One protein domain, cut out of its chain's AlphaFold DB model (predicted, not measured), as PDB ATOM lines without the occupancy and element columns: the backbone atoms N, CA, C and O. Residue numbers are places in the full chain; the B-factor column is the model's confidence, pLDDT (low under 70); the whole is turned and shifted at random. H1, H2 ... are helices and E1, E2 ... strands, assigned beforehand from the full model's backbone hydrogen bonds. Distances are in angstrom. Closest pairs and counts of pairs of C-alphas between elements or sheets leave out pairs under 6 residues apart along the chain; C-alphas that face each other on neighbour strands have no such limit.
ATOM      1  N   ILE A   2      46.152  -6.697  63.875       73.12
ATOM      2  CA  ILE A   2      46.263  -7.632  62.730       73.12
ATOM      3  C   ILE A   2      45.228  -8.755  62.743       73.12
ATOM      4  O   ILE A   2      44.672  -9.071  61.701       73.12
ATOM      5  N   GLU A   3      44.914  -9.313  63.912       79.00
ATOM      6  CA  GLU A   3      43.816 -10.276  64.042       79.00
ATOM      7  C   GLU A   3      42.492  -9.696  63.517       79.00
ATOM      8  O   GLU A   3      41.835 -10.322  62.688       79.00
ATOM      9  N   LYS A   4      42.165  -8.452  63.905       84.44
ATOM     10  CA  LYS A   4      41.000  -7.731  63.375       84.44
ATOM     11  C   LYS A   4      41.098  -7.558  61.854       84.44
ATOM     12  O   LYS A   4      40.126  -7.826  61.168       84.44
ATOM     13  N   LEU A   5      42.261  -7.195  61.299       84.12
ATOM     14  CA  LEU A   5      42.443  -7.089  59.840       84.12
ATOM     15  C   LEU A   5      42.213  -8.422  59.112       84.12
ATOM     16  O   LEU A   5      41.613  -8.429  58.040       84.12
ATOM     17  N   ILE A   6      42.648  -9.549  59.685       84.38
ATOM     18  CA  ILE A   6      42.389 -10.886  59.128       84.38
ATOM     19  C   ILE A   6      40.889 -11.184  59.160       84.38
ATOM     20  O   ILE A   6      40.339 -11.636  58.156       84.38
ATOM     21  N   GLN A   7      40.223 -10.905  60.284       87.12
ATOM     22  CA  GLN A   7      38.777 -11.079  60.428       87.12
ATOM     23  C   GLN A   7      38.009 -10.210  59.425       87.12
ATOM     24  O   GLN A   7      37.128 -10.719  58.739       87.12
ATOM     25  N   ILE A   8      38.396  -8.941  59.265       88.25
ATOM     26  CA  ILE A   8      37.850  -8.022  58.261       88.25
ATOM     27  C   ILE A   8      38.050  -8.587  56.846       88.25
ATOM     28  O   ILE A   8      37.106  -8.639  56.065       88.25
ATOM     29  N   CYS A   9      39.249  -9.068  56.499       87.38
ATOM     30  CA  CYS A   9      39.501  -9.646  55.173       87.38
ATOM     31  C   CYS A   9      38.659 -10.906  54.924       87.38
ATOM     32  O   CYS A   9      38.131 -11.092  53.828       87.38
ATOM     33  N   ALA A  10      38.512 -11.768  55.933       88.06
ATOM     34  CA  ALA A  10      37.638 -12.935  55.861       88.06
ATOM     35  C   ALA A  10      36.165 -12.529  55.708       88.06
ATOM     36  O   ALA A  10      35.413 -13.195  54.997       88.06
ATOM     37  N   TYR A  11      35.766 -11.426  56.340       90.38
ATOM     38  CA  TYR A  11      34.437 -10.852  56.215       90.38
ATOM     39  C   TYR A  11      34.188 -10.318  54.798       90.38
ATOM     40  O   TYR A  11      33.236 -10.756  54.163       90.38
ATOM     41  N   PHE A  12      35.100  -9.521  54.231       91.06
ATOM     42  CA  PHE A  12      35.016  -9.053  52.836       91.06
ATOM     43  C   PHE A  12      35.021 -10.183  51.805       91.06
ATOM     44  O   PHE A  12      34.434 -10.064  50.731       91.06
ATOM     45  N   TYR A  13      35.706 -11.289  52.101       88.88
ATOM     46  CA  TYR A  13      35.672 -12.464  51.235       88.88
ATOM     47  C   TYR A  13      34.275 -13.100  51.194       88.88
ATOM     48  O   TYR A  13      33.846 -13.560  50.134       88.88
ATOM     49  N   LYS A  14      33.576 -13.121  52.335       90.50
ATOM     50  CA  LYS A  14      32.206 -13.637  52.452       90.50
ATOM     51  C   LYS A  14      31.174 -12.662  51.887       90.50
ATOM     52  O   LYS A  14      30.268 -13.105  51.190       90.50
ATOM     53  N   ASP A  15      31.337 -11.372  52.162       91.06
ATOM     54  CA  ASP A  15      30.443 -10.307  51.723       91.06
ATOM     55  C   ASP A  15      31.226  -9.188  51.023       91.06
ATOM     56  O   ASP A  15      31.875  -8.340  51.640       91.06
ATOM     57  N   LYS A  16      31.170  -9.212  49.691       91.31
ATOM     58  CA  LYS A  16      31.877  -8.252  48.841       91.31
ATOM     59  C   LYS A  16      31.155  -6.910  48.748       91.31
ATOM     60  O   LYS A  16      31.800  -5.940  48.354       91.31
ATOM     61  N   GLU A  17      29.859  -6.849  49.057       94.00
ATOM     62  CA  GLU A  17      29.101  -5.596  48.965       94.00
ATOM     63  C   GLU A  17      29.577  -4.614  50.029       94.00
ATOM     64  O   GLU A  17      29.831  -3.457  49.717       94.00
ATOM     65  N   ILE A  18      29.891  -5.099  51.229       91.50
ATOM     66  CA  ILE A  18      30.404  -4.248  52.311       91.50
ATOM     67  C   ILE A  18      31.759  -3.622  51.952       91.50
ATOM     68  O   ILE A  18      32.037  -2.470  52.284       91.50
ATOM     69  N   LEU A  19      32.606  -4.337  51.205       91.12
ATOM     70  CA  LEU A  19      33.845  -3.748  50.695       91.12
ATOM     71  C   LEU A  19      33.569  -2.623  49.684       91.12
ATOM     72  O   LEU A  19      34.287  -1.624  49.680       91.12
ATOM     73  N   LYS A  20      32.544  -2.770  48.836       93.00
ATOM     74  CA  LYS A  20      32.131  -1.701  47.918       93.00
ATOM     75  C   LYS A  20      31.577  -0.507  48.686       93.00
ATOM     76  O   LYS A  20      31.980   0.606  48.387       93.00
ATOM     77  N   GLU A  21      30.739  -0.730  49.695       94.88
ATOM     78  CA  GLU A  21      30.212   0.335  50.558       94.88
ATOM     79  C   GLU A  21      31.339   1.129  51.224       94.88
ATOM     80  O   GLU A  21      31.325   2.355  51.202       94.88
ATOM     81  N   ILE A  22      32.378   0.457  51.731       94.00
ATOM     82  CA  ILE A  22      33.565   1.121  52.294       94.00
ATOM     83  C   ILE A  22      34.310   1.958  51.245       94.00
ATOM     84  O   ILE A  22      34.777   3.059  51.549       94.00
ATOM     85  N   ILE A  23      34.448   1.449  50.017       95.25
ATOM     86  CA  ILE A  23      35.082   2.183  48.912       95.25
ATOM     87  C   ILE A  23      34.252   3.421  48.547       95.25
ATOM     88  O   ILE A  23      34.818   4.505  48.407       95.25
ATOM     89  N   GLU A  24      32.931   3.284  48.429       96.75
ATOM     90  CA  GLU A  24      32.030   4.403  48.140       96.75
ATOM     91  C   GLU A  24      32.038   5.434  49.270       96.75
ATOM     92  O   GLU A  24      32.213   6.622  49.012       96.75
ATOM     93  N   TYR A  25      32.017   4.997  50.529       96.25
ATOM     94  CA  TYR A  25      32.140   5.891  51.676       96.25
ATOM     95  C   TYR A  25      33.456   6.686  51.659       96.25
ATOM     96  O   TYR A  25      33.496   7.892  51.917       96.25
ATOM     97  N   GLN A  26      34.563   6.042  51.279       96.50
ATOM     98  CA  GLN A  26      35.836   6.741  51.116       96.50
ATOM     99  C   GLN A  26      35.799   7.773  49.972       96.50
ATOM    100  O   GLN A  26      36.431   8.830  50.088       96.50
ATOM    101  N   LYS A  27      35.063   7.507  48.887       97.31
ATOM    102  CA  LYS A  27      34.835   8.483  47.806       97.31
ATOM    103  C   LYS A  27      33.955   9.642  48.269       97.31
ATOM    104  O   LYS A  27      34.251  10.780  47.917       97.31
ATOM    105  N   GLU A  28      32.945   9.404  49.102       96.81
ATOM    106  CA  GLU A  28      32.137  10.470  49.709       96.81
ATOM    107  C   GLU A  28      32.990  11.408  50.569       96.81
ATOM    108  O   GLU A  28      32.858  12.631  50.476       96.81
ATOM    109  N   ILE A  29      33.933  10.860  51.347       96.31
ATOM    110  CA  ILE A  29      34.922  11.657  52.087       96.31
ATOM    111  C   ILE A  29      35.757  12.518  51.127       96.31
ATOM    112  O   ILE A  29      36.012  13.689  51.414       96.31
ATOM    113  N   TYR A  30      36.174  11.982  49.977       96.69
ATOM    114  CA  TYR A  30      36.911  12.758  48.974       96.69
ATOM    115  C   TYR A  30      36.073  13.880  48.368       96.69
ATOM    116  O   TYR A  30      36.566  15.003  48.283       96.69
ATOM    117  N   SER A  31      34.825  13.600  47.993       96.31
ATOM    118  CA  SER A  31      33.895  14.607  47.477       96.31
ATOM    119  C   SER A  31      33.682  15.723  48.495       96.31
ATOM    120  O   SER A  31      33.808  16.896  48.154       96.31
ATOM    121  N   PHE A  32      33.487  15.367  49.769       96.12
ATOM    122  CA  PHE A  32      33.393  16.331  50.861       96.12
ATOM    123  C   PHE A  32      34.641  17.225  50.957       96.12
ATOM    124  O   PHE A  32      34.517  18.442  51.091       96.12
ATOM    125  N   ILE A  33      35.847  16.654  50.875       95.31
ATOM    126  CA  ILE A  33      37.095  17.432  50.895       95.31
ATOM    127  C   ILE A  33      37.153  18.370  49.686       95.31
ATOM    128  O   ILE A  33      37.334  19.573  49.860       95.31
ATOM    129  N   ASP A  34      36.968  17.844  48.474       93.44
ATOM    130  CA  ASP A  34      37.082  18.615  47.235       93.44
ATOM    131  C   ASP A  34      36.061  19.767  47.185       93.44
ATOM    132  O   ASP A  34      36.396  20.872  46.762       93.44
ATOM    133  N   GLU A  35      34.827  19.549  47.642       94.44
ATOM    134  CA  GLU A  35      33.790  20.583  47.718       94.44
ATOM    135  C   GLU A  35      34.119  21.699  48.708       94.44
ATOM    136  O   GLU A  35      33.806  22.859  48.443       94.44
ATOM    137  N   ASN A  36      34.748  21.378  49.842       93.19
ATOM    138  CA  ASN A  36      35.175  22.402  50.793       93.19
ATOM    139  C   ASN A  36      36.415  23.149  50.295       93.19
ATOM    140  O   ASN A  36      36.473  24.364  50.445       93.19
ATOM    141  N   LEU A  37      37.354  22.469  49.629       91.12
ATOM    142  CA  LEU A  37      38.525  23.122  49.037       91.12
ATOM    143  C   LEU A  37      38.151  24.078  47.894       91.12
ATOM    144  O   LEU A  37      38.773  25.122  47.751       91.12
ATOM    145  N   LYS A  38      37.121  23.759  47.098       89.12
ATOM    146  CA  LYS A  38      36.637  24.621  45.997       89.12
ATOM    147  C   LYS A  38      36.095  25.979  46.452       89.12
ATOM    148  O   LYS A  38      35.962  26.871  45.620       89.12
ATOM    149  N   LYS A  39      35.740  26.129  47.729       88.31
ATOM    150  CA  LYS A  39      35.224  27.389  48.293       88.31
ATOM    151  C   LYS A  39      36.340  28.389  48.603       88.31
ATOM    152  O   LYS A  39      36.054  29.534  48.933       88.31
ATOM    153  N   GLU A  40      37.589  27.955  48.481       87.81
ATOM    154  CA  GLU A  40      38.775  28.693  48.881       87.81
ATOM    155  C   GLU A  40      39.619  29.077  47.662       87.81
ATOM    156  O   GLU A  40      39.721  28.336  46.683       87.81
ATOM    157  N   ASN A  41      40.300  30.219  47.742       86.25
ATOM    158  CA  ASN A  41      41.199  30.693  46.689       86.25
ATOM    159  C   ASN A  41      42.622  30.148  46.881       86.25
ATOM    160  O   ASN A  41      43.557  30.894  47.176       86.25
ATOM    161  N   PHE A  42      42.802  28.833  46.740       88.81
ATOM    162  CA  PHE A  42      44.137  28.229  46.760       88.81
ATOM    163  C   PHE A  42      44.893  28.443  45.447       88.81
ATOM    164  O   PHE A  42      44.313  28.439  44.365       88.81
ATOM    165  N   SER A  43      46.225  28.498  45.537       87.25
ATOM    166  CA  SER A  43      47.111  28.389  44.369       87.25
ATOM    167  C   SER A  43      47.225  26.945  43.847       87.25
ATOM    168  O   SER A  43      47.858  26.699  42.822       87.25
ATOM    169  N   CYS A  44      46.665  25.967  44.569       84.31
ATOM    170  CA  CYS A  44      46.676  24.558  44.193       84.31
ATOM    171  C   CYS A  44      45.540  24.254  43.212       84.31
ATOM    172  O   CYS A  44      44.364  24.320  43.559       84.31
ATOM    173  N   ASN A  45      45.902  23.858  42.000       84.12
ATOM    174  CA  ASN A  45      44.975  23.460  40.952       84.12
ATOM    175  C   ASN A  45      45.465  22.189  40.246       84.12
ATOM    176  O   ASN A  45      46.596  21.728  40.420       84.12
ATOM    177  N   GLU A  46      44.593  21.583  39.447       86.00
ATOM    178  CA  GLU A  46      44.995  20.497  38.560       86.00
ATOM    179  C   GLU A  46      46.107  20.969  37.605       86.00
ATOM    180  O   GLU A  46      46.001  22.029  36.994       86.00
ATOM    181  N   GLY A  47      47.195  20.197  37.512       85.75
ATOM    182  CA  GLY A  47      48.409  20.578  36.774       85.75
ATOM    183  C   GLY A  47      49.520  21.193  37.638       85.75
ATOM    184  O   GLY A  47      50.656  21.290  37.180       85.75
ATOM    185  N   CYS A  48      49.243  21.535  38.901       90.19
ATOM    186  CA  CYS A  48      50.286  21.793  39.893       90.19
ATOM    187  C   CYS A  48      50.883  20.460  40.386       90.19
ATOM    188  O   CYS A  48      50.152  19.562  40.809       90.19
ATOM    189  N   TYR A  49      52.214  20.319  40.337       93.31
ATOM    190  CA  TYR A  49      52.915  19.060  40.639       93.31
ATOM    191  C   TYR A  49      53.983  19.174  41.728       93.31
ATOM    192  O   TYR A  49      54.659  18.187  42.014       93.31
ATOM    193  N   TYR A  50      54.145  20.333  42.369       92.44
ATOM    194  CA  TYR A  50      55.205  20.535  43.363       92.44
ATOM    195  C   TYR A  50      55.091  19.569  44.557       92.44
ATOM    196  O   TYR A  50      56.091  19.001  44.992       92.44
ATOM    197  N   CYS A  51      53.869  19.268  45.021       89.50
ATOM    198  CA  CYS A  51      53.633  18.261  46.065       89.50
ATOM    199  C   CYS A  51      53.886  16.814  45.597       89.50
ATOM    200  O   CYS A  51      54.006  15.905  46.414       89.50
ATOM    201  N   CYS A  52      54.000  16.580  44.287       93.88
ATOM    202  CA  CYS A  52      54.347  15.277  43.728       93.88
ATOM    203  C   CYS A  52      55.862  15.026  43.716       93.88
ATOM    204  O   CYS A  52      56.272  13.985  43.208       93.88
ATOM    205  N   LEU A  53      56.693  15.939  44.232       93.38
ATOM    206  CA  LEU A  53      58.152  15.816  44.229       93.38
ATOM    207  C   LEU A  53      58.701  15.606  45.648       93.38
ATOM    208  O   LEU A  53      58.591  16.475  46.513       93.38
ATOM    209  N   GLY A  54      59.328  14.451  45.867       88.56
ATOM    210  CA  GLY A  54      60.129  14.164  47.057       88.56
ATOM    211  C   GLY A  54      59.383  13.668  48.292       88.56
ATOM    212  O   GLY A  54      59.931  13.732  49.388       88.56
ATOM    213  N   TRP A  55      58.168  13.133  48.136       87.25
ATOM    214  CA  TRP A  55      57.345  12.677  49.263       87.25
ATOM    215  C   TRP A  55      57.025  11.182  49.212       87.25
ATOM    216  O   TRP A  55      56.545  10.651  48.207       87.25
ATOM    217  N   LYS A  56      57.209  10.482  50.337       90.25
ATOM    218  CA  LYS A  56      56.663   9.130  50.513       90.25
ATOM    219  C   LYS A  56      55.184   9.219  50.863       90.25
ATOM    220  O   LYS A  56      54.831   9.493  52.003       90.25
ATOM    221  N   VAL A  57      54.326   8.948  49.886       92.38
ATOM    222  CA  VAL A  57      52.876   8.943  50.093       92.38
ATOM    223  C   VAL A  57      52.454   7.634  50.755       92.38
ATOM    224  O   VAL A  57      52.682   6.551  50.204       92.38
ATOM    225  N   ASN A  58      51.817   7.747  51.919       93.56
ATOM    226  CA  ASN A  58      51.022   6.688  52.528       93.56
ATOM    227  C   ASN A  58      49.550   7.114  52.611       93.56
ATOM    228  O   ASN A  58      49.235   8.300  52.534       93.56
ATOM    229  N   ALA A  59      48.659   6.134  52.701       95.12
ATOM    230  CA  ALA A  59      47.219   6.339  52.784       95.12
ATOM    231  C   ALA A  59      46.571   5.185  53.562       95.12
ATOM    232  O   ALA A  59      47.216   4.152  53.765       95.12
ATOM    233  N   SER A  60      45.327   5.347  54.017       94.19
ATOM    234  CA  SER A  60      44.577   4.239  54.623       94.19
ATOM    235  C   SER A  60      44.290   3.114  53.619       94.19
ATOM    236  O   SER A  60      44.396   3.310  52.406       94.19
ATOM    237  N   LEU A  61      43.880   1.934  54.092       93.88
ATOM    238  CA  LEU A  61      43.464   0.847  53.198       93.88
ATOM    239  C   LEU A  61      42.311   1.236  52.253       93.88
ATOM    240  O   LEU A  61      42.469   1.009  51.051       93.88
ATOM    241  N   PRO A  62      41.199   1.844  52.716       95.06
ATOM    242  CA  PRO A  62      40.157   2.353  51.823       95.06
ATOM    243  C   PRO A  62      40.694   3.316  50.761       95.06
ATOM    244  O   PRO A  62      40.369   3.180  49.583       95.06
ATOM    245  N   GLU A  63      41.575   4.245  51.143       97.62
ATOM    246  CA  GLU A  63      42.193   5.179  50.199       97.62
ATOM    247  C   GLU A  63      43.056   4.453  49.151       97.62
ATOM    248  O   GLU A  63      43.023   4.797  47.970       97.62
ATOM    249  N   ILE A  64      43.800   3.415  49.553       97.00
ATOM    250  CA  ILE A  64      44.571   2.571  48.627       97.00
ATOM    251  C   ILE A  64      43.652   1.814  47.664       97.00
ATOM    252  O   ILE A  64      44.001   1.674  46.491       97.00
ATOM    253  N   LEU A  65      42.486   1.347  48.110       96.75
ATOM    254  CA  LEU A  65      41.522   0.678  47.233       96.75
ATOM    255  C   LEU A  65      40.930   1.638  46.196       96.75
ATOM    256  O   LEU A  65      40.920   1.300  45.013       96.75
ATOM    257  N   VAL A  66      40.539   2.851  46.605       98.44
ATOM    258  CA  VAL A  66      40.088   3.901  45.671       98.44
ATOM    259  C   VAL A  66      41.204   4.279  44.689       98.44
ATOM    260  O   VAL A  66      40.956   4.475  43.498       98.44
ATOM    261  N   LEU A  67      42.456   4.336  45.153       98.25
ATOM    262  CA  LEU A  67      43.614   4.587  44.296       98.25
ATOM    263  C   LEU A  67      43.836   3.457  43.278       98.25
ATOM    264  O   LEU A  67      44.097   3.728  42.106       98.25
ATOM    265  N   ILE A  68      43.727   2.193  43.701       98.31
ATOM    266  CA  ILE A  68      43.843   1.014  42.829       98.31
ATOM    267  C   ILE A  68      42.735   0.993  41.777       98.31
ATOM    268  O   ILE A  68      43.014   0.675  40.622       98.31
ATOM    269  N   GLU A  69      41.504   1.350  42.143       98.25
ATOM    270  CA  GLU A  69      40.399   1.501  41.194       98.25
ATOM    271  C   GLU A  69      40.748   2.530  40.107       98.25
ATOM    272  O   GLU A  69      40.672   2.215  38.917       98.25
ATOM    273  N   GLY A  70      41.253   3.706  40.499       98.12
ATOM    274  CA  GLY A  70      41.735   4.722  39.561       98.12
ATOM    275  C   GLY A  70      42.901   4.242  38.693       98.12
ATOM    276  O   GLY A  70      42.955   4.529  37.505       98.12
ATOM    277  N   LEU A  71      43.833   3.465  39.246       98.31
ATOM    278  CA  LEU A  71      44.930   2.882  38.468       98.31
ATOM    279  C   LEU A  71      44.436   1.846  37.452       98.31
ATOM    280  O   LEU A  71      44.995   1.731  36.360       98.31
ATOM    281  N   ASN A  72      43.411   1.077  37.809       98.44
ATOM    282  CA  ASN A  72      42.856   0.020  36.971       98.44
ATOM    283  C   ASN A  72      41.938   0.540  35.859       98.44
ATOM    284  O   ASN A  72      41.759  -0.174  34.870       98.44
ATOM    285  N   SER A  73      41.433   1.773  35.964       98.00
ATOM    286  CA  SER A  73      40.690   2.440  34.886       98.00
ATOM    287  C   SER A  73      41.591   2.970  33.760       98.00
ATOM    288  O   SER A  73      41.108   3.241  32.661       98.00
ATOM    289  N   LEU A  74      42.908   3.062  33.986       97.81
ATOM    290  CA  LEU A  74      43.879   3.504  32.981       97.81
ATOM    291  C   LEU A  74      44.098   2.478  31.860       97.81
ATOM    292  O   LEU A  74      43.856   1.268  31.998       97.81
ATOM    293  N   SER A  75      44.680   2.932  30.748       98.00
ATOM    294  CA  SER A  75      45.101   2.031  29.675       98.00
ATOM    295  C   SER A  75      46.171   1.043  30.159       98.00
ATOM    296  O   SER A  75      46.953   1.312  31.074       98.00
ATOM    297  N   ILE A  76      46.264  -0.126  29.514       97.88
ATOM    298  CA  ILE A  76      47.284  -1.136  29.855       97.88
ATOM    299  C   ILE A  76      48.706  -0.554  29.740       97.88
ATOM    300  O   ILE A  76      49.586  -0.898  30.534       97.88
ATOM    301  N   LYS A  77      48.940   0.339  28.768       97.69
ATOM    302  CA  LYS A  77      50.233   1.009  28.566       97.69
ATOM    303  C   LYS A  77      50.591   1.889  29.764       97.69
ATOM    304  O   LYS A  77      51.698   1.774  30.290       97.69
ATOM    305  N   GLU A  78      49.655   2.716  30.222       97.69
ATOM    306  CA  GLU A  78      49.841   3.574  31.398       97.69
ATOM    307  C   GLU A  78      50.059   2.743  32.660       97.69
ATOM    308  O   GLU A  78      51.017   2.992  33.392       97.69
ATOM    309  N   ARG A  79      49.262   1.687  32.865       98.25
ATOM    310  CA  ARG A  79      49.428   0.771  34.001       98.25
ATOM    311  C   ARG A  79      50.829   0.163  34.056       98.25
ATOM    312  O   ARG A  79      51.496   0.218  35.088       98.25
ATOM    313  N   LYS A  80      51.321  -0.368  32.932       97.31
ATOM    314  CA  LYS A  80      52.680  -0.932  32.841       97.31
ATOM    315  C   LYS A  80      53.759   0.122  33.100       97.31
ATOM    316  O   LYS A  80      54.738  -0.175  33.783       97.31
ATOM    317  N   SER A  81      53.574   1.341  32.593       97.25
ATOM    318  CA  SER A  81      54.482   2.464  32.850       97.25
ATOM    319  C   SER A  81      54.534   2.822  34.340       97.25
ATOM    320  O   SER A  81      55.618   2.900  34.918       97.25
ATOM    321  N   ILE A  82      53.377   2.983  34.987       97.62
ATOM    322  CA  ILE A  82      53.277   3.298  36.420       97.62
ATOM    323  C   ILE A  82      53.890   2.183  37.268       97.62
ATOM    324  O   ILE A  82      54.642   2.463  38.195       97.62
ATOM    325  N   TYR A  83      53.646   0.916  36.927       97.00
ATOM    326  CA  TYR A  83      54.256  -0.210  37.633       97.00
ATOM    327  C   TYR A  83      55.792  -0.174  37.589       97.00
ATOM    328  O   TYR A  83      56.451  -0.415  38.605       97.00
ATOM    329  N   SER A  84      56.375   0.155  36.433       96.06
ATOM    330  CA  SER A  84      57.826   0.328  36.307       96.06
ATOM    331  C   SER A  84      58.333   1.478  37.183       96.06
ATOM    332  O   SER A  84      59.314   1.293  37.904       96.06
ATOM    333  N   LYS A  85      57.629   2.619  37.201       96.19
ATOM    334  CA  LYS A  85      57.953   3.758  38.078       96.19
ATOM    335  C   LYS A  85      57.871   3.384  39.563       96.19
ATOM    336  O   LYS A  85      58.802   3.673  40.305       96.19
ATOM    337  N   LEU A  86      56.821   2.675  39.994       95.19
ATOM    338  CA  LEU A  86      56.658   2.205  41.380       95.19
ATOM    339  C   LEU A  86      57.821   1.306  41.824       95.19
ATOM    340  O   LEU A  86      58.307   1.426  42.948       95.19
ATOM    341  N   LYS A  87      58.300   0.422  40.939       93.69
ATOM    342  CA  LYS A  87      59.448  -0.454  41.219       93.69
ATOM    343  C   LYS A  87      60.756   0.306  41.413       93.69
ATOM    344  O   LYS A  87      61.534  -0.087  42.281       93.69
ATOM    345  N   LEU A  88      61.005   1.326  40.595       92.44
ATOM    346  CA  LEU A  88      62.189   2.180  40.720       92.44
ATOM    347  C   LEU A  88      62.108   3.004  42.005       92.44
ATOM    348  O   LEU A  88      62.983   2.902  42.859       92.44
ATOM    349  N   TYR A  89      60.975   3.671  42.217       93.19
ATOM    350  CA  TYR A  89      60.720   4.509  43.387       93.19
ATOM    351  C   TYR A  89      60.865   3.764  44.719       93.19
ATOM    352  O   TYR A  89      61.342   4.321  45.700       93.19
ATOM    353  N   LYS A  90      60.495   2.477  44.762       90.38
ATOM    354  CA  LYS A  90      60.668   1.634  45.956       90.38
ATOM    355  C   LYS A  90      62.137   1.363  46.308       90.38
ATOM    356  O   LYS A  90      62.435   1.089  47.466       90.38
ATOM    357  N   LYS A  91      63.035   1.370  45.320       89.19
ATOM    358  CA  LYS A  91      64.468   1.079  45.494       89.19
ATOM    359  C   LYS A  91      65.305   2.336  45.714       89.19
ATOM    360  O   LYS A  91      66.377   2.250  46.301       89.19
ATOM    361  N   GLU A  92      64.851   3.466  45.192       85.19
ATOM    362  CA  GLU A  92      65.607   4.710  45.196       85.19
ATOM    363  C   GLU A  92      65.549   5.427  46.550       85.19
ATOM    364  O   GLU A  92      64.558   5.380  47.284       85.19
ATOM    365  N   LYS A  93      66.630   6.147  46.872       87.38
ATOM    366  CA  LYS A  93      66.610   7.139  47.944       87.38
ATOM    367  C   LYS A  93      65.833   8.348  47.436       87.38
ATOM    368  O   LYS A  93      66.252   8.998  46.482       87.38
ATOM    369  N   ILE A  94      64.710   8.642  48.078       87.00
ATOM    370  CA  ILE A  94      63.885   9.792  47.717       87.00
ATOM    371  C   ILE A  94      64.632  11.068  48.092       87.00
ATOM    372  O   ILE A  94      65.076  11.238  49.227       87.00
ATOM    373  N   THR A  95      64.782  11.931  47.099       90.75
ATOM    374  CA  THR A  95      65.298  13.292  47.220       90.75
ATOM    375  C   THR A  95      64.154  14.265  47.007       90.75
ATOM    376  O   THR A  95      63.086  13.873  46.538       90.75
ATOM    377  N   ASP A  96      64.397  15.546  47.249       87.12
ATOM    378  CA  ASP A  96      63.395  16.583  47.048       87.12
ATOM    379  C   ASP A  96      62.785  16.616  45.642       87.12
ATOM    380  O   ASP A  96      61.614  16.950  45.487       87.12
ATOM    381  N   TYR A  97      63.528  16.200  44.626       89.94
ATOM    382  CA  TYR A  97      63.092  16.276  43.233       89.94
ATOM    383  C   TYR A  97      62.635  14.932  42.668       89.94
ATOM    384  O   TYR A  97      62.264  14.856  41.498       89.94
ATOM    385  N   THR A  98      62.643  13.863  43.473       93.69
ATOM    386  CA  THR A  98      62.216  12.541  43.006       93.69
ATOM    387  C   THR A  98      60.709  12.567  42.718       93.69
ATOM    388  O   THR A  98      59.920  12.789  43.641       93.69
ATOM    389  N   PRO A  99      60.269  12.334  41.467       94.69
ATOM    390  CA  PRO A  99      58.860  12.417  41.122       94.69
ATOM    391  C   PRO A  99      58.072  11.236  41.685       94.69
ATOM    392  O   PRO A  99      58.514  10.086  41.646       94.69
ATOM    393  N   CYS A 100      56.853  11.515  42.141       95.75
ATOM    394  CA  CYS A 100      55.873  10.503  42.497       95.75
ATOM    395  C   CYS A 100      55.659   9.549  41.306       95.75
ATOM    396  O   CYS A 100      55.506  10.011  40.170       95.75
ATOM    397  N   PRO A 101      55.552   8.227  41.530       96.44
ATOM    398  CA  PRO A 101      55.332   7.249  40.461       96.44
ATOM    399  C   PRO A 101      54.080   7.494  39.613       96.44
ATOM    400  O   PRO A 101      53.994   7.020  38.480       96.44
ATOM    401  N   LEU A 102      53.110   8.218  40.171       96.81
ATOM    402  CA  LEU A 102      51.835   8.536  39.537       96.81
ATOM    403  C   LEU A 102      51.894   9.814  38.689       96.81
ATOM    404  O   LEU A 102      50.950  10.089  37.948       96.81
ATOM    405  N   LEU A 103      52.983  10.587  38.770       96.38
ATOM    406  CA  LEU A 103      53.161  11.820  38.010       96.38
ATOM    407  C   LEU A 103      53.448  11.511  36.532       96.38
ATOM    408  O   LEU A 103      54.338  10.720  36.190       96.38
ATOM    409  N   SER A 104      52.687  12.147  35.645       95.19
ATOM    410  CA  SER A 104      52.831  12.068  34.194       95.19
ATOM    411  C   SER A 104      52.466  13.416  33.578       95.19
ATOM    412  O   SER A 104      51.377  13.922  33.829       95.19
ATOM    413  N   ASN A 105      53.365  14.011  32.789       92.12
ATOM    414  CA  ASN A 105      53.157  15.321  32.152       92.12
ATOM    415  C   ASN A 105      52.650  16.393  33.138       92.12
ATOM    416  O   ASN A 105      51.633  17.034  32.891       92.12
ATOM    417  N   ASN A 106      53.323  16.535  34.288       91.31
ATOM    418  CA  ASN A 106      52.967  17.491  35.349       91.31
ATOM    419  C   ASN A 106      51.566  17.300  35.964       91.31
ATOM    420  O   ASN A 106      51.079  18.153  36.700       91.31
ATOM    421  N   ARG A 107      50.928  16.150  35.724       93.00
ATOM    422  CA  ARG A 107      49.609  15.802  36.255       93.00
ATOM    423  C   ARG A 107      49.631  14.421  36.902       93.00
ATOM    424  O   ARG A 107      50.303  13.500  36.440       93.00
ATOM    425  N   CYS A 108      48.889  14.251  37.994       94.25
ATOM    426  CA  CYS A 108      48.679  12.923  38.560       94.25
ATOM    427  C   CYS A 108      47.838  12.085  37.587       94.25
ATOM    428  O   CYS A 108      46.744  12.493  37.203       94.25
ATOM    429  N   SER A 109      48.319  10.893  37.234       96.00
ATOM    430  CA  SER A 109      47.621   9.979  36.314       96.00
ATOM    431  C   SER A 109      46.253   9.538  36.852       96.00
ATOM    432  O   SER A 109      45.394   9.127  36.089       96.00
ATOM    433  N   VAL A 110      46.048   9.649  38.166       95.81
ATOM    434  CA  VAL A 110      44.828   9.262  38.891       95.81
ATOM    435  C   VAL A 110      44.352  10.406  39.790       95.81
ATOM    436  O   VAL A 110      44.021  10.204  40.953       95.81
ATOM    437  N   TYR A 111      44.366  11.638  39.266       94.56
ATOM    438  CA  TYR A 111      44.065  12.859  40.030       94.56
ATOM    439  C   TYR A 111      42.745  12.776  40.814       94.56
ATOM    440  O   TYR A 111      42.716  13.125  41.991       94.56
ATOM    441  N   MET A 112      41.685  12.233  40.207       94.94
ATOM    442  CA  MET A 112      40.373  12.086  40.853       94.94
ATOM    443  C   MET A 112      40.341  11.033  41.965       94.94
ATOM    444  O   MET A 112      39.470  11.100  42.825       94.94
ATOM    445  N   ASN A 113      41.302  10.108  42.003       96.94
ATOM    446  CA  ASN A 113      41.412   9.035  42.998       96.94
ATOM    447  C   ASN A 113      42.588   9.263  43.963       96.94
ATOM    448  O   ASN A 113      43.030   8.337  44.640       96.94
ATOM    449  N   ARG A 114      43.143  10.482  44.006       95.38
ATOM    450  CA  ARG A 114      44.290  10.792  44.864       95.38
ATOM    451  C   ARG A 114      43.911  10.694  46.358       95.38
ATOM    452  O   ARG A 114      42.816  11.132  46.723       95.38
ATOM    453  N   PRO A 115      44.806  10.175  47.219       96.31
ATOM    454  CA  PRO A 115      44.582  10.105  48.663       96.31
ATOM    455  C   PRO A 115      44.334  11.464  49.321       96.31
ATOM    456  O   PRO A 115      44.759  12.496  48.796       96.31
ATOM    457  N   MET A 116      43.732  11.467  50.514       95.50
ATOM    458  CA  MET A 116      43.478  12.665  51.319       95.50
ATOM    459  C   MET A 116      44.741  13.490  51.527       95.50
ATOM    460  O   MET A 116      44.700  14.703  51.345       95.50
ATOM    461  N   ILE A 117      45.874  12.847  51.841       93.38
ATOM    462  CA  ILE A 117      47.145  13.556  52.047       93.38
ATOM    463  C   ILE A 117      47.550  14.361  50.804       93.38
ATOM    464  O   ILE A 117      48.076  15.458  50.924       93.38
ATOM    465  N   CYS A 118      47.233  13.867  49.604       94.25
ATOM    466  CA  CYS A 118      47.497  14.566  48.349       94.25
ATOM    467  C   CYS A 118      46.450  15.643  48.018       94.25
ATOM    468  O   CYS A 118      46.755  16.548  47.246       94.25
ATOM    469  N   ARG A 119      45.223  15.548  48.549       93.31
ATOM    470  CA  ARG A 119      44.169  16.573  48.389       93.31
ATOM    471  C   ARG A 119      44.396  17.759  49.319       93.31
ATOM    472  O   ARG A 119      44.288  18.908  48.908       93.31
ATOM    473  N   LEU A 120      44.725  17.458  50.571       92.25
ATOM    474  CA  LEU A 120      44.857  18.434  51.651       92.25
ATOM    475  C   LEU A 120      46.209  19.150  51.645       92.25
ATOM    476  O   LEU A 120      46.337  20.187  52.289       92.25
ATOM    477  N   PHE A 121      47.198  18.650  50.892       89.12
ATOM    478  CA  PHE A 121      48.444  19.372  50.632       89.12
ATOM    479  C   PHE A 121      48.185  20.552  49.681       89.12
ATOM    480  O   PHE A 121      48.491  20.510  48.489       89.12
ATOM    481  N   SER A 122      47.562  21.594  50.224       85.00
ATOM    482  CA  SER A 122      47.145  22.801  49.518       85.00
ATOM    483  C   SER A 122      47.815  24.029  50.128       85.00
ATOM    484  O   SER A 122      47.999  24.120  51.340       85.00
ATOM    485  N   SER A 123      48.190  24.971  49.266       86.38
ATOM    486  CA  SER A 123      48.869  26.216  49.624       86.38
ATOM    487  C   SER A 123      48.148  27.402  48.996       86.38
ATOM    488  O   SER A 123      47.615  27.301  47.885       86.38
ATOM    489  N   TYR A 124      48.180  28.543  49.681       88.31
ATOM    490  CA  TYR A 124      47.782  29.825  49.104       88.31
ATOM    491  C   TYR A 124      48.828  30.380  48.124       88.31
ATOM    492  O   TYR A 124      48.482  31.218  47.298       88.31
ATOM    493  N   ASP A 125      50.068  29.877  48.144       89.75
ATOM    494  CA  ASP A 125      51.166  30.322  47.276       89.75
ATOM    495  C   ASP A 125      51.930  29.127  46.674       89.75
ATOM    496  O   ASP A 125      52.589  28.350  47.375       89.75
ATOM    497  N   SER A 126      51.847  28.979  45.350       89.31
ATOM    498  CA  SER A 126      52.542  27.931  44.596       89.31
ATOM    499  C   SER A 126      54.059  28.139  44.523       89.31
ATOM    500  O   SER A 126      54.785  27.151  44.409       89.31
ATOM    501  N   LYS A 127      54.564  29.372  44.664       90.62
ATOM    502  CA  LYS A 127      56.010  29.663  44.682       90.62
ATOM    503  C   LYS A 127      56.678  29.129  45.944       90.62
ATOM    504  O   LYS A 127      57.828  28.696  45.882       90.62
ATOM    505  N   LEU A 128      55.973  29.132  47.079       90.69
ATOM    506  CA  LEU A 128      56.465  28.498  48.309       90.69
ATOM    507  C   LEU A 128      56.592  26.982  48.121       90.69
ATOM    508  O   LEU A 128      57.599  26.397  48.519       90.69
ATOM    509  N   CYS A 129      55.626  26.361  47.436       90.62
ATOM    510  CA  CYS A 129      55.695  24.942  47.094       90.62
ATOM    511  C   CYS A 129      56.852  24.632  46.133       90.62
ATOM    512  O   CYS A 129      57.574  23.662  46.351       90.62
ATOM    513  N   GLU A 130      57.048  25.454  45.098       90.81
ATOM    514  CA  GLU A 130      58.140  25.310  44.127       90.81
ATOM    515  C   GLU A 130      59.513  25.353  44.796       90.81
ATOM    516  O   GLU A 130      60.355  24.485  44.570       90.81
ATOM    517  N   LYS A 131      59.722  26.344  45.665       91.06
ATOM    518  CA  LYS A 131      60.973  26.533  46.404       91.06
ATOM    519  C   LYS A 131      61.122  25.586  47.592       91.06
ATOM    520  O   LYS A 131      62.115  25.691  48.306       91.06
ATOM    521  N   LYS A 132      60.131  24.718  47.843       88.12
ATOM    522  CA  LYS A 132      60.054  23.850  49.029       88.12
ATOM    523  C   LYS A 132      60.293  24.615  50.334       88.12
ATOM    524  O   LYS A 132      60.944  24.128  51.254       88.12
ATOM    525  N   THR A 133      59.789  25.842  50.388       88.75
ATOM    526  CA  THR A 133      59.840  26.675  51.587       88.75
ATOM    527  C   THR A 133      58.735  26.228  52.530       88.75
ATOM    528  O   THR A 133      57.621  25.956  52.083       88.75
ATOM    529  N   GLU A 134      59.036  26.132  53.821       84.69
ATOM    530  CA  GLU A 134      58.032  25.814  54.831       84.69
ATOM    531  C   GLU A 134      56.920  26.873  54.828       84.69
ATOM    532  O   GLU A 134      57.181  28.074  54.736       84.69
ATOM    533  N   PHE A 135      55.669  26.424  54.904       83.81
ATOM    534  CA  PHE A 135      54.503  27.292  54.996       83.81
ATOM    535  C   PHE A 135      53.486  26.682  55.958       83.81
ATOM    536  O   PHE A 135      53.375  25.460  56.076       83.81
ATOM    537  N   LYS A 136      52.723  27.540  56.641       85.44
ATOM    538  CA  LYS A 136      51.593  27.089  57.455       85.44
ATOM    539  C   LYS A 136      50.483  26.634  56.514       85.44
ATOM    540  O   LYS A 136      50.088  27.390  55.620       85.44
ATOM    541  N   PHE A 137      49.968  25.424  56.722       85.50
ATOM    542  CA  PHE A 137      48.764  25.013  56.017       85.50
ATOM    543  C   PHE A 137      47.616  25.987  56.332       85.50
ATOM    544  O   PHE A 137      47.507  26.471  57.461       85.50
ATOM    545  N   PRO A 138      46.766  26.289  55.344       88.81
ATOM    546  CA  PRO A 138      45.558  27.074  55.556       88.81
ATOM    547  C   PRO A 138      44.711  26.530  56.716       88.81
ATOM    548  O   PRO A 138      44.490  25.324  56.787       88.81
ATOM    549  N   GLU A 139      44.177  27.392  57.586       90.75
ATOM    550  CA  GLU A 139      43.390  26.961  58.764       90.75
ATOM    551  C   GLU A 139      42.145  26.151  58.381       90.75
ATOM    552  O   GLU A 139      41.748  25.213  59.072       90.75
ATOM    553  N   ILE A 140      41.566  26.441  57.219       91.69
ATOM    554  CA  ILE A 140      40.472  25.662  56.640       91.69
ATOM    555  C   ILE A 140      40.846  24.184  56.416       91.69
ATOM    556  O   ILE A 140      39.982  23.317  56.534       91.69
ATOM    557  N   ILE A 141      42.120  23.852  56.164       92.56
ATOM    558  CA  ILE A 141      42.574  22.455  56.057       92.56
ATOM    559  C   ILE A 141      42.410  21.739  57.397       92.56
ATOM    560  O   ILE A 141      41.918  20.612  57.420       92.56
ATOM    561  N   GLU A 142      42.757  22.387  58.509       92.00
ATOM    562  CA  GLU A 142      42.582  21.814  59.848       92.00
ATOM    563  C   GLU A 142      41.098  21.558  60.147       92.00
ATOM    564  O   GLU A 142      40.738  20.486  60.636       92.00
ATOM    565  N   GLN A 143      40.222  22.489  59.760       93.69
ATOM    566  CA  GLN A 143      38.771  22.331  59.900       93.69
ATOM    567  C   GLN A 143      38.225  21.179  59.047       93.69
ATOM    568  O   GLN A 143      37.376  20.413  59.507       93.69
ATOM    569  N   ILE A 144      38.704  21.029  57.806       94.56
ATOM    570  CA  ILE A 144      38.327  19.905  56.940       94.56
ATOM    571  C   ILE A 144      38.792  18.589  57.565       94.56
ATOM    572  O   ILE A 144      38.001  17.652  57.652       94.56
ATOM    573  N   VAL A 145      40.040  18.514  58.040       93.38
ATOM    574  CA  VAL A 145      40.577  17.320  58.711       93.38
ATOM    575  C   VAL A 145      39.738  16.955  59.930       93.38
ATOM    576  O   VAL A 145      39.411  15.784  60.101       93.38
ATOM    577  N   PHE A 146      39.356  17.935  60.752       94.38
ATOM    578  CA  PHE A 146      38.499  17.714  61.914       94.38
ATOM    579  C   PHE A 146      37.143  17.112  61.517       94.38
ATOM    580  O   PHE A 146      36.767  16.062  62.026       94.38
ATOM    581  N   LYS A 147      36.460  17.688  60.521       94.75
ATOM    582  CA  LYS A 147      35.172  17.163  60.034       94.75
ATOM    583  C   LYS A 147      35.286  15.776  59.399       94.75
ATOM    584  O   LYS A 147      34.362  14.971  59.487       94.75
ATOM    585  N   VAL A 148      36.408  15.471  58.741       93.38
ATOM    586  CA  VAL A 148      36.653  14.111  58.241       93.38
ATOM    587  C   VAL A 148      36.857  13.137  59.402       93.38
ATOM    588  O   VAL A 148      36.352  12.022  59.326       93.38
ATOM    589  N   LYS A 149      37.525  13.547  60.489       91.69
ATOM    590  CA  LYS A 149      37.652  12.704  61.687       91.69
ATOM    591  C   LYS A 149      36.287  12.356  62.277       91.69
ATOM    592  O   LYS A 149      36.028  11.174  62.470       91.69
ATOM    593  N   GLU A 150      35.390  13.329  62.433       92.19
ATOM    594  CA  GLU A 150      34.009  13.082  62.890       92.19
ATOM    595  C   GLU A 150      33.281  12.070  61.986       92.19
ATOM    596  O   GLU A 150      32.630  11.139  62.458       92.19
ATOM    597  N   LYS A 151      33.453  12.180  60.661       90.25
ATOM    598  CA  LYS A 151      32.929  11.190  59.703       90.25
ATOM    599  C   LYS A 151      33.558   9.806  59.874       90.25
ATOM    600  O   LYS A 151      32.915   8.798  59.606       90.25
ATOM    601  N   THR A 152      34.809   9.703  60.298       86.81
ATOM    602  CA  THR A 152      35.426   8.393  60.555       86.81
ATOM    603  C   THR A 152      35.047   7.803  61.914       86.81
ATOM    604  O   THR A 152      35.151   6.594  62.091       86.81
ATOM    605  N   GLU A 153      34.559   8.606  62.861       88.25
ATOM    606  CA  GLU A 153      34.149   8.130  64.191       88.25
ATOM    607  C   GLU A 153      32.859   7.307  64.172       88.25
ATOM    608  O   GLU A 153      32.701   6.416  65.004       88.25
ATOM    609  N   ILE A 154      31.972   7.552  63.200       88.88
ATOM    610  CA  ILE A 154      30.735   6.775  63.013       88.88
ATOM    611  C   ILE A 154      30.973   5.386  62.400       88.88
ATOM    612  O   ILE A 154      30.041   4.592  62.297       88.88
ATOM    613  N   ILE A 155      32.202   5.094  61.964       89.50
ATOM    614  CA  ILE A 155      32.565   3.785  61.421       89.50
ATOM    615  C   ILE A 155      32.513   2.762  62.554       89.50
ATOM    616  O   ILE A 155      33.081   2.984  63.626       89.50
ATOM    617  N   ASP A 156      31.875   1.621  62.282       92.12
ATOM    618  CA  ASP A 156      31.820   0.505  63.220       92.12
ATOM    619  C   ASP A 156      33.229   0.153  63.734       92.12
ATOM    620  O   ASP A 156      34.197   0.047  62.971       92.12
ATOM    621  N   GLU A 157      33.343  -0.031  65.049       91.81
ATOM    622  CA  GLU A 157      34.589  -0.347  65.755       91.81
ATOM    623  C   GLU A 157      35.304  -1.586  65.179       91.81
ATOM    624  O   GLU A 157      36.531  -1.715  65.265       91.81
ATOM    625  N   PHE A 158      34.550  -2.499  64.560       91.75
ATOM    626  CA  PHE A 158      35.077  -3.635  63.819       91.75
ATOM    627  C   PHE A 158      35.928  -3.206  62.619       91.75
ATOM    628  O   PHE A 158      36.995  -3.785  62.415       91.75
ATOM    629  N   PHE A 159      35.518  -2.180  61.863       92.50
ATOM    630  CA  PHE A 159      36.198  -1.716  60.646       92.50
ATOM    631  C   PHE A 159      37.250  -0.630  60.878       92.50
ATOM    632  O   PHE A 159      38.104  -0.451  60.009       92.50
ATOM    633  N   LYS A 160      37.266   0.060  62.026       91.12
ATOM    634  CA  LYS A 160      38.270   1.107  62.326       91.12
ATOM    635  C   LYS A 160      39.725   0.728  62.013       91.12
ATOM    636  O   LYS A 160      40.384   1.513  61.329       91.12
ATOM    637  N   PRO A 161      40.222  -0.485  62.350       90.25
ATOM    638  CA  PRO A 161      41.583  -0.887  61.993       90.25
ATOM    639  C   PRO A 161      41.883  -0.777  60.496       90.25
ATOM    640  O   PRO A 161      43.015  -0.496  60.106       90.25
ATOM    641  N   PHE A 162      40.881  -0.987  59.642       90.31
ATOM    642  CA  PHE A 162      41.011  -0.858  58.195       90.31
ATOM    643  C   PHE A 162      41.264   0.601  57.780       90.31
ATOM    644  O   PHE A 162      42.142   0.873  56.967       90.31
ATOM    645  N   PHE A 163      40.566   1.561  58.387       91.38
ATOM    646  CA  PHE A 163      40.725   2.996  58.111       91.38
ATOM    647  C   PHE A 163      41.995   3.597  58.736       91.38
ATOM    648  O   PHE A 163      42.567   4.558  58.212       91.38
ATOM    649  N   GLU A 164      42.469   3.015  59.832       89.88
ATOM    650  CA  GLU A 164      43.663   3.473  60.545       89.88
ATOM    651  C   GLU A 164      44.959   2.944  59.920       89.88
ATOM    652  O   GLU A 164      45.966   3.652  59.898       89.88
ATOM    653  N   THR A 165      44.932   1.737  59.345       88.25
ATOM    654  CA  THR A 165      46.119   1.095  58.762       88.25
ATOM    655  C   THR A 165      46.684   1.909  57.600       88.25
ATOM    656  O   THR A 165      46.056   2.010  56.543       88.25
ATOM    657  N   LYS A 166      47.902   2.443  57.765       90.12
ATOM    658  CA  LYS A 166      48.599   3.217  56.729       90.12
ATOM    659  C   LYS A 166      49.510   2.347  55.874       90.12
ATOM    660  O   LYS A 166      50.328   1.576  56.368       90.12
ATOM    661  N   ILE A 167      49.398   2.521  54.563       89.94
ATOM    662  CA  ILE A 167      50.151   1.776  53.556       89.94
ATOM    663  C   ILE A 167      50.783   2.756  52.581       89.94
ATOM    664  O   ILE A 167      50.123   3.658  52.065       89.94
ATOM    665  N   TYR A 168      52.065   2.557  52.285       93.31
ATOM    666  CA  TYR A 168      52.732   3.293  51.218       93.31
ATOM    667  C   TYR A 168      52.227   2.848  49.847       93.31
ATOM    668  O   TYR A 168      52.112   1.653  49.578       93.31
ATOM    669  N   ILE A 169      52.043   3.789  48.919       94.44
ATOM    670  CA  ILE A 169      51.615   3.471  47.542       94.44
ATOM    671  C   ILE A 169      52.570   2.497  46.821       94.44
ATOM    672  O   ILE A 169      52.183   1.815  45.878       94.44
ATOM    673  N   THR A 170      53.821   2.381  47.283       93.00
ATOM    674  CA  THR A 170      54.832   1.425  46.797       93.00
ATOM    675  C   THR A 170      54.572  -0.032  47.187       93.00
ATOM    676  O   THR A 170      55.287  -0.929  46.728       93.00
ATOM    677  N   GLU A 171      53.595  -0.291  48.055       92.19
ATOM    678  CA  GLU A 171      53.138  -1.648  48.373       92.19
ATOM    679  C   GLU A 171      52.050  -2.144  47.413       92.19
ATOM    680  O   GLU A 171      51.778  -3.345  47.383       92.19
ATOM    681  N   ILE A 172      51.498  -1.269  46.563       94.81
ATOM    682  CA  ILE A 172      50.604  -1.668  45.473       94.81
ATOM    683  C   ILE A 172      51.369  -2.583  44.506       94.81
ATOM    684  O   ILE A 172      52.457  -2.265  44.014       94.81
ATOM    685  N   LYS A 173      50.785  -3.745  44.223       94.75
ATOM    686  CA  LYS A 173      51.327  -4.773  43.332       94.75
ATOM    687  C   LYS A 173      50.614  -4.733  41.985       94.75
ATOM    688  O   LYS A 173      49.521  -4.194  41.859       94.75
ATOM    689  N   PHE A 174      51.237  -5.321  40.967       96.44
ATOM    690  CA  PHE A 174      50.686  -5.415  39.615       96.44
ATOM    691  C   PHE A 174      50.769  -6.856  39.120       96.44
ATOM    692  O   PHE A 174      51.860  -7.431  39.057       96.44
ATOM    693  N   ASN A 175      49.627  -7.434  38.756       96.38
ATOM    694  CA  ASN A 175      49.557  -8.752  38.148       96.38
ATOM    695  C   ASN A 175      49.712  -8.615  36.628       96.38
ATOM    696  O   ASN A 175      48.845  -8.075  35.945       96.38
ATOM    697  N   ARG A 176      50.821  -9.129  36.088       94.00
ATOM    698  CA  ARG A 176      51.146  -9.041  34.655       94.00
ATOM    699  C   ARG A 176      50.258  -9.904  33.756       94.00
ATOM    700  O   ARG A 176      50.163  -9.594  32.576       94.00
ATOM    701  N   GLN A 177      49.639 -10.961  34.286       95.00
ATOM    702  CA  GLN A 177      48.788 -11.862  33.503       95.00
ATOM    703  C   GLN A 177      47.444 -11.202  33.187       95.00
ATOM    704  O   GLN A 177      47.017 -11.189  32.039       95.00
ATOM    705  N   VAL A 178      46.823 -10.577  34.193       96.25
ATOM    706  CA  VAL A 178      45.524  -9.892  34.043       96.25
ATOM    707  C   VAL A 178      45.648  -8.374  33.861       96.25
ATOM    708  O   VAL A 178      44.658  -7.691  33.642       96.25
ATOM    709  N   ASN A 179      46.869  -7.833  33.914       96.31
ATOM    710  CA  ASN A 179      47.182  -6.403  33.826       96.31
ATOM    711  C   ASN A 179      46.458  -5.527  34.868       96.31
ATOM    712  O   ASN A 179      46.122  -4.384  34.569       96.31
ATOM    713  N   LEU A 180      46.232  -6.023  36.088       97.62
ATOM    714  CA  LEU A 180      45.555  -5.276  37.156       97.62
ATOM    715  C   LEU A 180      46.487  -4.989  38.333       97.62
ATOM    716  O   LEU A 180      47.290  -5.835  38.739       97.62
ATOM    717  N   PHE A 181      46.353  -3.790  38.888       98.12
ATOM    718  CA  PHE A 181      46.879  -3.436  40.194       98.12
ATOM    719  C   PHE A 181      46.023  -4.035  41.306       98.12
ATOM    720  O   PHE A 181      44.808  -4.176  41.163       98.12
ATOM    721  N   TYR A 182      46.672  -4.384  42.411       95.69
ATOM    722  CA  TYR A 182      46.043  -4.938  43.604       95.69
ATOM    723  C   TYR A 182      46.898  -4.644  44.840       95.69
ATOM    724  O   TYR A 182      48.089  -4.340  44.729       95.69
ATOM    725  N   ILE A 183      46.306  -4.766  46.025       91.88
ATOM    726  CA  ILE A 183      47.031  -4.787  47.296       91.88
ATOM    727  C   ILE A 183      47.000  -6.207  47.855       91.88
ATOM    728  O   ILE A 183      46.008  -6.920  47.721       91.88
ATOM    729  N   ASP A 184      48.110  -6.643  48.438       87.25
ATOM    730  CA  ASP A 184      48.216  -7.965  49.048       87.25
ATOM    731  C   ASP A 184      48.097  -7.852  50.565       87.25
ATOM    732  O   ASP A 184      49.067  -7.526  51.254       87.25
ATOM    733  N   MET A 185      46.898  -8.157  51.056       78.38
ATOM    734  CA  MET A 185      46.536  -8.113  52.472       78.38
ATOM    735  C   MET A 185      47.204  -9.201  53.322       78.38
ATOM    736  O   MET A 185      47.176  -9.105  54.544       78.38
ATOM    737  N   PHE A 186      47.797 -10.236  52.714       70.94
ATOM    738  CA  PHE A 186      48.279 -11.429  53.423       70.94
ATOM    739  C   PHE A 186      49.791 -11.617  53.376       70.94
ATOM    740  O   PHE A 186      50.327 -12.402  54.155       70.94
ATOM    741  N   SER A 187      50.515 -10.829  52.576       65.38
ATOM    742  CA  SER A 187      51.990 -10.777  52.619       65.38
ATOM    743  C   SER A 187      52.593 -10.287  53.957       65.38
ATOM    744  O   SER A 187      53.800 -10.058  54.053       65.38
ATOM    745  N   ILE A 188      51.752 -10.166  54.986       57.16
ATOM    746  CA  ILE A 188      52.028  -9.764  56.363       57.16
ATOM    747  C   ILE A 188      52.205 -10.966  57.298       57.16
ATOM    748  O   ILE A 188      52.760 -10.792  58.369       57.16
ATOM    749  N   LEU A 189      51.758 -12.176  56.950       64.88
ATOM    750  CA  LEU A 189      51.839 -13.327  57.857       64.88
ATOM    751  C   LEU A 189      52.942 -14.288  57.421       64.88
ATOM    752  O   LEU A 189      52.933 -14.797  56.301       64.88
ATOM    753  N   LYS A 190      53.880 -14.562  58.326       67.81
ATOM    754  CA  LYS A 190      54.871 -15.628  58.181       67.81
ATOM    755  C   LYS A 190      54.565 -16.713  59.203       67.81
ATOM    756  O   LYS A 190      54.521 -16.445  60.399       67.81
ATOM    757  N   ILE A 191      54.359 -17.939  58.737       74.81
ATOM    758  CA  ILE A 191      54.101 -19.096  59.598       74.81
ATOM    759  C   ILE A 191      55.344 -19.981  59.555       74.81
ATOM    760  O   ILE A 191      55.724 -20.465  58.492       74.81
ATOM    761  N   TYR A 192      55.972 -20.180  60.710       78.06
ATOM    762  CA  TYR A 192      57.130 -21.045  60.892       78.06
ATOM    763  C   TYR A 192      56.692 -22.270  61.694       78.06
ATOM    764  O   TYR A 192      56.607 -22.205  62.927       78.06
ATOM    765  N   PRO A 193      56.382 -23.388  61.022       70.19
ATOM    766  CA  PRO A 193      56.239 -24.652  61.718       70.19
ATOM    767  C   PRO A 193      57.617 -25.070  62.250       70.19
ATOM    768  O   PRO A 193      58.585 -25.130  61.488       70.19
ATOM    769  N   LYS A 194      57.728 -25.331  63.556       77.25
ATOM    770  CA  LYS A 194      58.941 -25.888  64.168       77.25
ATOM    771  C   LYS A 194      58.549 -26.910  65.232       77.25
ATOM    772  O   LYS A 194      58.018 -26.554  66.283       77.25
ATOM    773  N   ASP A 195      58.833 -28.178  64.952       84.56
ATOM    774  CA  ASP A 195      58.436 -29.325  65.777       84.56
ATOM    775  C   ASP A 195      56.908 -29.364  66.013       84.56
ATOM    776  O   ASP A 195      56.133 -29.165  65.078       84.56
ATOM    777  N   LYS A 196      56.457 -29.604  67.258       73.38
ATOM    778  CA  LYS A 196      55.039 -29.538  67.678       73.38
ATOM    779  C   LYS A 196      54.520 -28.106  67.889       73.38
ATOM    780  O   LYS A 196      53.380 -27.939  68.314       73.38
ATOM    781  N   ASN A 197      55.338 -27.088  67.627       66.75
ATOM    782  CA  ASN A 197      54.988 -25.691  67.845       66.75
ATOM    783  C   ASN A 197      54.810 -24.951  66.515       66.75
ATOM    784  O   ASN A 197      55.512 -25.185  65.528       66.75
ATOM    785  N   ILE A 198      53.877 -24.005  66.507       81.25
ATOM    786  CA  ILE A 198      53.656 -23.094  65.387       81.25
ATOM    787  C   ILE A 198      54.037 -21.700  65.867       81.25
ATOM    788  O   ILE A 198      53.426 -21.173  66.795       81.25
ATOM    789  N   LYS A 199      55.043 -21.094  65.233       78.12
ATOM    790  CA  LYS A 199      55.356 -19.676  65.425       78.12
ATOM    791  C   LYS A 199      54.738 -18.888  64.280       78.12
ATOM    792  O   LYS A 199      54.988 -19.186  63.116       78.12
ATOM    793  N   ILE A 200      53.956 -17.867  64.605       70.12
ATOM    794  CA  ILE A 200      53.415 -16.923  63.626       70.12
ATOM    795  C   ILE A 200      54.120 -15.590  63.859       70.12
ATOM    796  O   ILE A 200      54.096 -15.065  64.968       70.12
ATOM    797  N   GLU A 201      54.778 -15.059  62.832       67.38
ATOM    798  CA  GLU A 201      55.342 -13.711  62.844       67.38
ATOM    799  C   GLU A 201      54.599 -12.821  61.859       67.38
ATOM    800  O   GLU A 201      54.073 -13.260  60.833       67.38
ATOM    801  N   ILE A 202      54.622 -11.534  62.166       60.91
ATOM    802  CA  ILE A 202      54.063 -10.489  61.333       60.91
ATOM    803  C   ILE A 202      55.224  -9.834  60.580       60.91
ATOM    804  O   ILE A 202      56.227  -9.449  61.175       60.91
ATOM    805  N   GLY A 203      55.114  -9.723  59.259       56.94
ATOM    806  CA  GLY A 203      56.075  -9.022  58.422       56.94
ATOM    807  C   GLY A 203      56.066  -7.519  58.700       56.94
ATOM    808  O   GLY A 203      55.009  -6.897  58.721       56.94
TER     809      GLY A 203
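This is residues 2 to 203 of the 208 residues of an uncharacterized protein of Hydrogenothermus sp (UniProt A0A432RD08). What does the model look like? H3 stands near the middle of a body of helices, loops and short strands: the long H2 crosses it, H7 runs side by side with H2, and H4 and the small E3-E4 hairpin lie by the later part of H3. At one end of the long axis residues 193 to 198, in the E5-E6 hairpin, stick out; toward the other end lies H6. What is it made of? The printed part has 202 residues, with eight named helices and six named strands in the order H1 H2 E1 H3 H4 H5 H6 H7 H8 E2 E3 E4 E5 E6, class mixed; the three two-stranded sheets, E1-E2, E3-E4 and E5-E6, are antiparallel. The whole is compact, with a radius of gyration of the C-alphas of 18.6 A, and spans 63 by 39 by 31 A.

How do the strands pair? E5, residues 189 to 194, and E6, residues 197 to 202, form a hairpin, with N 192 and O 199 2.8 A apart. E3, residues 173 to 175, and E4, residues 180 to 182, form another, with N 173 to O 182 at 2.8 A. E1, residues 58 to 60, is antiparallel to E2, residues 166 to 168, with N 59 to O 167 at 2.9 A. What does the hub touch? H2, residues 16 to 37, touches H3, residues 61 to 72, about perpendicular at 89 degrees, C-alphas 23 and 62 being closest at 5.9 A. It touches H7, residues 139 to 153, at a shallow tilt of 20 degrees, opposite ways, closest C-alphas 33 and 144 at 6.6 A. It touches H5, residues 116 to 120, closest C-alphas 30 and 116 at 7.0 A. Where are the others? H8, residues 160 to 164, touches H3, closest C-alphas 162 and 61 at 5.8 A, and H1, residues 2 to 14, closest C-alphas 162 and 5 at 6.6 A. H4, residues 76 to 91, is close to but not clearly touching H3, closest C-alphas 79 and 71 at 6.7 A; H6, residues 126 to 130, touches no helix. Are the helix backbones complete? Each O i to N i+4 pair is within hydrogen-bond range in H1, H2, H3, H5, H6, H7 and H8; in H4, 11 of 12 are.

Where are the anchors? H1 begins at C-alpha 2 (46.263, -7.632, 62.730), and E6 ends at C-alpha 202 (54.063, -10.489, 61.333). Which elements are long? H2 measures 32.1 A, H4 23.3 A and H7 21.7 A.

How far does it reach? The C-alphas of Asn 41 and Asp 195, the two farthest apart, are 65.3 A apart; the printed part has no cut. Which links are long? Those from H2 to E1 and from H4 to H5. Where is confidence low? Residues 187 to 190, 197 and 201 to 203 are under 70.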